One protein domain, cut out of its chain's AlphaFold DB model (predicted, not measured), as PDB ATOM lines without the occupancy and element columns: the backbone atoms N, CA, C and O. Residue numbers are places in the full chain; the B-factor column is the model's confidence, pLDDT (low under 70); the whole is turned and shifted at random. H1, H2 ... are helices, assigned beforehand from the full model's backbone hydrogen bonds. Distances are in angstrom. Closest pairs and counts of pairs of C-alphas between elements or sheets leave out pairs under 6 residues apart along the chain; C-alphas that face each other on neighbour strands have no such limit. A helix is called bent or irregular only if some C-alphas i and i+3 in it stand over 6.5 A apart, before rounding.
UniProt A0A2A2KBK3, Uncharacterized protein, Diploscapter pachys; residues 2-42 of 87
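Overview. This is residues 2 to 42 of the 87 residues of an uncharacterized protein of Diploscapter pachys (UniProt A0A2A2KBK3). What is the main picture? There is little regular structure: a long loop, residues 2 to 13, leads into helix H1, short H2 follows at its end, and a second long loop, residues 30 to 42, folds back past H1. How large is it? The 41 printed residues hold 15 in two named helices, H1 then H2, no named strand, class all helix; the whole is only just loose, close to compact, with radius of gyration of the C-alphas 10.9 A and spans of 31 by 22 by 15 A.

Along the chain. Where is H1? Residues 14 to 23, 14.3 A long, from C-alpha 14 at (-16.568, -8.078, -4.648). Where is H2? Residues 25 to 29, ending at C-alpha 29 at (-13.894, 6.843, -12.835), 8.0 A long; it is neither bent nor irregular, but only just: C-alphas 26 and 29 are 6.1 A apart.

Arrangement. Do the helices touch? They are close but not clearly touching; the closest C-alphas, of Leu 21 and Ser 28, are 6.1 A apart. What of their backbones? Every O i to N i+4 pair is within hydrogen-bond range in H1; in H2 0 of 1 is, with 1 of 2 O i to N i+3 pairs.

Size, cuts and confidence. Which C-alphas are farthest apart? Those of Gly 5 and His 42, 31.8 A. Is it cut or uncertain? The printed part has no cut, the link H1 to H2 is tight, and no printed residue is under 70 in pLDDT.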
ATOM      1  N   VAL A   2     -23.777   5.950  -3.147       95.44
ATOM      2  CA  VAL A   2     -22.523   6.718  -3.257       95.44
ATOM      3  C   VAL A   2     -22.502   7.677  -4.450       95.44
ATOM      4  O   VAL A   2     -22.488   8.881  -4.244       95.44
ATOM      5  N   GLU A   3     -22.667   7.192  -5.684       93.62
ATOM      6  CA  GLU A   3     -22.643   8.054  -6.892       93.62
ATOM      7  C   GLU A   3     -23.722   9.148  -6.912       93.62
ATOM      8  O   GLU A   3     -23.613  10.138  -7.623       93.62
ATOM      9  N   ARG A   4     -24.794   8.977  -6.130       94.00
ATOM     10  CA  ARG A   4     -25.882   9.961  -6.020       94.00
ATOM     11  C   ARG A   4     -25.694  10.923  -4.843       94.00
ATOM     12  O   ARG A   4     -26.656  11.592  -4.478       94.00
ATOM     13  N   GLY A   5     -24.526  10.921  -4.195       95.62
ATOM     14  CA  GLY A   5     -24.221  11.777  -3.045       95.62
ATOM     15  C   GLY A   5     -25.078  11.500  -1.808       95.62
ATOM     16  O   GLY A   5     -25.278  12.388  -0.990       95.62
ATOM     17  N   ARG A   6     -25.648  10.292  -1.678       96.75
ATOM     18  CA  ARG A   6     -26.515   9.918  -0.539       96.75
ATOM     19  C   ARG A   6     -25.778   9.159   0.567       96.75
ATOM     20  O   ARG A   6     -26.391   8.842   1.581       96.75
ATOM     21  N   ALA A   7     -24.525   8.784   0.330       96.88
ATOM     22  CA  ALA A   7     -23.631   8.139   1.286       96.88
ATOM     23  C   ALA A   7     -22.183   8.321   0.814       96.88
ATOM     24  O   ALA A   7     -21.948   8.293  -0.391       96.88
ATOM     25  N   ASP A   8     -21.226   8.419   1.733       95.62
ATOM     26  CA  ASP A   8     -19.803   8.526   1.375       95.62
ATOM     27  C   ASP A   8     -19.181   7.160   1.043       95.62
ATOM     28  O   ASP A   8     -18.267   7.052   0.229       95.62
ATOM     29  N   ILE A   9     -19.699   6.092   1.657       95.38
ATOM     30  CA  ILE A   9     -19.217   4.720   1.493       95.38
ATOM     31  C   ILE A   9     -20.388   3.735   1.462       95.38
ATOM     32  O   ILE A   9     -21.426   3.950   2.088       95.38
ATOM     33  N   ALA A  10     -20.222   2.637   0.725       94.94
ATOM     34  CA  ALA A  10     -21.144   1.510   0.737       94.94
ATOM     35  C   ALA A  10     -20.369   0.191   0.782       94.94
ATOM     36  O   ALA A  10     -19.410  -0.000   0.036       94.94
ATOM     37  N   LEU A  11     -20.823  -0.726   1.636       94.44
ATOM     38  CA  LEU A  11     -20.349  -2.105   1.660       94.44
ATOM     39  C   LEU A  11     -21.104  -2.905   0.600       94.44
ATOM     40  O   LEU A  11     -22.334  -2.927   0.576       94.44
ATOM     41  N   VAL A  12     -20.356  -3.559  -0.281       94.25
ATOM     42  CA  VAL A  12     -20.883  -4.446  -1.320       94.25
ATOM     43  C   VAL A  12     -19.967  -5.654  -1.462       94.25
ATOM     44  O   VAL A  12     -18.791  -5.604  -1.098       94.25
ATOM     45  N   THR A  13     -20.480  -6.750  -2.017       93.31
ATOM     46  CA  THR A  13     -19.633  -7.905  -2.327       93.31
ATOM     47  C   THR A  13     -18.699  -7.585  -3.497       93.31
ATOM     48  O   THR A  13     -19.050  -6.832  -4.411       93.31
ATOM     49  N   ARG A  14     -17.506  -8.197  -3.514       91.81
ATOM     50  CA  ARG A  14     -16.568  -8.078  -4.648       91.81
ATOM     51  C   ARG A  14     -17.189  -8.562  -5.957       91.81
ATOM     52  O   ARG A  14     -17.001  -7.924  -6.988       91.81
ATOM     53  N   SER A  15     -17.967  -9.642  -5.898       92.31
ATOM     54  CA  SER A  15     -18.682 -10.186  -7.053       92.31
ATOM     55  C   SER A  15     -19.676  -9.184  -7.635       92.31
ATOM     56  O   SER A  15     -19.684  -8.971  -8.847       92.31
ATOM     57  N   TYR A  16     -20.449  -8.507  -6.778       93.62
ATOM     58  CA  TYR A  16     -21.351  -7.442  -7.203       93.62
ATOM     59  C   TYR A  16     -20.582  -6.270  -7.809       93.62
ATOM     60  O   TYR A  16     -20.934  -5.822  -8.894       93.62
ATOM     61  N   LEU A  17     -19.527  -5.784  -7.145       93.00
ATOM     62  CA  LEU A  17     -18.763  -4.637  -7.637       93.00
ATOM     63  C   LEU A  17     -18.107  -4.930  -8.997       93.00
ATOM     64  O   LEU A  17     -18.164  -4.094  -9.895       93.00
ATOM     65  N   SER A  18     -17.538  -6.127  -9.169       91.00
ATOM     66  CA  SER A  18     -16.934  -6.570 -10.432       91.00
ATOM     67  C   SER A  18     -17.954  -6.592 -11.574       91.00
ATOM     68  O   SER A  18     -17.687  -6.077 -12.658       91.00
ATOM     69  N   ASP A  19     -19.139  -7.154 -11.331       92.69
ATOM     70  CA  ASP A  19     -20.218  -7.196 -12.320       92.69
ATOM     71  C   ASP A  19     -20.815  -5.803 -12.599       92.69
ATOM     72  O   ASP A  19     -21.048  -5.436 -13.751       92.69
ATOM     73  N   PHE A  20     -20.996  -4.988 -11.559       93.69
ATOM     74  CA  PHE A  20     -21.503  -3.623 -11.666       93.69
ATOM     75  C   PHE A  20     -20.598  -2.750 -12.540       93.69
ATOM     76  O   PHE A  20     -21.098  -2.101 -13.457       93.69
ATOM     77  N   LEU A  21     -19.283  -2.769 -12.311       92.69
ATOM     78  CA  LEU A  21     -18.330  -1.964 -13.082       92.69
ATOM     79  C   LEU A  21     -18.215  -2.424 -14.542       92.69
ATOM     80  O   LEU A  21     -18.039  -1.591 -15.426       92.69
ATOM     81  N   LYS A  22     -18.378  -3.727 -14.825       91.56
ATOM     82  CA  LYS A  22     -18.450  -4.232 -16.211       91.56
ATOM     83  C   LYS A  22     -19.667  -3.689 -16.959       91.56
ATOM     84  O   LYS A  22     -19.574  -3.405 -18.148       91.56
ATOM     85  N   ARG A  23     -20.807  -3.571 -16.272       93.81
ATOM     86  CA  ARG A  23     -22.063  -3.066 -16.849       93.81
ATOM     87  C   ARG A  23     -22.146  -1.537 -16.884       93.81
ATOM     88  O   ARG A  23     -22.944  -1.010 -17.649       93.81
ATOM     89  N   ASN A  24     -21.342  -0.845 -16.077       94.81
ATOM     90  CA  ASN A  24     -21.344   0.613 -15.931       94.81
ATOM     91  C   ASN A  24     -19.898   1.143 -15.986       94.81
ATOM     92  O   ASN A  24     -19.348   1.541 -14.957       94.81
ATOM     93  N   PRO A  25     -19.243   1.123 -17.160       93.69
ATOM     94  CA  PRO A  25     -17.839   1.520 -17.279       93.69
ATOM     95  C   PRO A  25     -17.591   2.966 -16.822       93.69
ATOM     96  O   PRO A  25     -16.573   3.232 -16.185       93.69
ATOM     97  N   ASP A  26     -18.543   3.877 -17.040       94.25
ATOM     98  CA  ASP A  26     -18.441   5.284 -16.623       94.25
ATOM     99  C   ASP A  26     -18.449   5.473 -15.097       94.25
ATOM    100  O   ASP A  26     -17.965   6.483 -14.586       94.25
ATOM    101  N   SER A  27     -18.963   4.498 -14.343       94.25
ATOM    102  CA  SER A  27     -18.910   4.505 -12.877       94.25
ATOM    103  C   SER A  27     -17.499   4.245 -12.345       94.25
ATOM    104  O   SER A  27     -17.183   4.623 -11.218       94.25
ATOM    105  N   SER A  28     -16.625   3.609 -13.137       88.81
ATOM    106  CA  SER A  28     -15.268   3.246 -12.698       88.81
ATOM    107  C   SER A  28     -14.373   4.453 -12.411       88.81
ATOM    108  O   SER A  28     -13.495   4.364 -11.559       88.81
ATOM    109  N   SER A  29     -14.620   5.588 -13.068       90.81
ATOM    110  CA  SER A  29     -13.894   6.843 -12.835       90.81
ATOM    111  C   SER A  29     -14.425   7.636 -11.635       90.81
ATOM    112  O   SER A  29     -13.754   8.549 -11.161       90.81
ATOM    113  N   GLN A  30     -15.615   7.291 -11.135       93.38
ATOM    114  CA  GLN A  30     -16.317   8.010 -10.065       93.38
ATOM    115  C   GLN A  30     -16.235   7.301  -8.710       93.38
ATOM    116  O   GLN A  30     -16.581   7.879  -7.681       93.38
ATOM    117  N   LEU A  31     -15.802   6.041  -8.699       94.38
ATOM    118  CA  LEU A  31     -15.774   5.192  -7.516       94.38
ATOM    119  C   LEU A  31     -14.358   4.704  -7.227       94.38
ATOM    120  O   LEU A  31     -13.618   4.308  -8.121       94.38
ATOM    121  N   LEU A  32     -14.012   4.657  -5.941       93.50
ATOM    122  CA  LEU A  32     -12.764   4.076  -5.457       93.50
ATOM    123  C   LEU A  32     -13.073   2.817  -4.648       93.50
ATOM    124  O   LEU A  32     -13.828   2.853  -3.676       93.50
ATOM    125  N   ALA A  33     -12.475   1.693  -5.043       92.56
ATOM    126  CA  ALA A  33     -12.574   0.451  -4.293       92.56
ATOM    127  C   ALA A  33     -11.538   0.439  -3.160       92.56
ATOM    128  O   ALA A  33     -10.331   0.473  -3.406       92.56
ATOM    129  N   SER A  34     -12.003   0.365  -1.912       93.56
ATOM    130  CA  SER A  34     -11.118   0.165  -0.760       93.56
ATOM    131  C   SER A  34     -10.417  -1.196  -0.837       93.56
ATOM    132  O   SER A  34     -11.029  -2.202  -1.196       93.56
ATOM    133  N   GLN A  35      -9.140  -1.246  -0.447       91.94
ATOM    134  CA  GLN A  35      -8.389  -2.503  -0.324       91.94
ATOM    135  C   GLN A  35      -8.712  -3.257   0.977       91.94
ATOM    136  O   GLN A  35      -8.413  -4.445   1.096       91.94
ATOM    137  N   ARG A  36      -9.344  -2.587   1.951       93.38
ATOM    138  CA  ARG A  36      -9.747  -3.202   3.218       93.38
ATOM    139  C   ARG A  36     -10.975  -4.081   2.994       93.38
ATOM    140  O   ARG A  36     -12.024  -3.601   2.577       93.38
ATOM    141  N   VAL A  37     -10.840  -5.363   3.322       91.25
ATOM    142  CA  VAL A  37     -11.969  -6.293   3.391       91.25
ATOM    143  C   VAL A  37     -12.641  -6.131   4.746       91.25
ATOM    144  O   VAL A  37     -11.981  -6.227   5.775       91.25
ATOM    145  N   ASP A  38     -13.942  -5.862   4.730       92.00
ATOM    146  CA  ASP A  38     -14.755  -5.793   5.945       92.00
ATOM    147  C   ASP A  38     -15.064  -7.198   6.485       92.00
ATOM    148  O   ASP A  38     -14.883  -7.469   7.668       92.00
ATOM    149  N   GLN A  39     -15.437  -8.123   5.592       91.44
ATOM    150  CA  GLN A  39     -15.786  -9.496   5.947       91.44
ATOM    151  C   GLN A  39     -15.562 -10.470   4.780       91.44
ATOM    152  O   GLN A  39     -15.745 -10.115   3.612       91.44
ATOM    153  N   VAL A  40     -15.201 -11.715   5.106       90.06
ATOM    154  CA  VAL A  40     -15.149 -12.849   4.170       90.06
ATOM    155  C   VAL A  40     -16.320 -13.782   4.471       90.06
ATOM    156  O   VAL A  40     -16.515 -14.187   5.615       90.06
ATOM    157  N   TYR A  41     -17.110 -14.104   3.447       87.44
ATOM    158  CA  TYR A  41     -18.247 -15.014   3.554       87.44
ATOM    159  C   TYR A  41     -17.912 -16.343   2.882       87.44
ATOM    160  O   TYR A  41     -17.677 -16.383   1.674       87.44
ATOM    161  N   HIS A  42     -17.947 -17.430   3.650       87.88
ATOM    162  CA  HIS A  42     -17.903 -18.782   3.105       87.88
ATOM    163  C   HIS A  42     -19.321 -19.190   2.704       87.88
ATOM    164  O   HIS A  42     -20.240 -19.191   3.523       87.88
TER     165      HIS A  42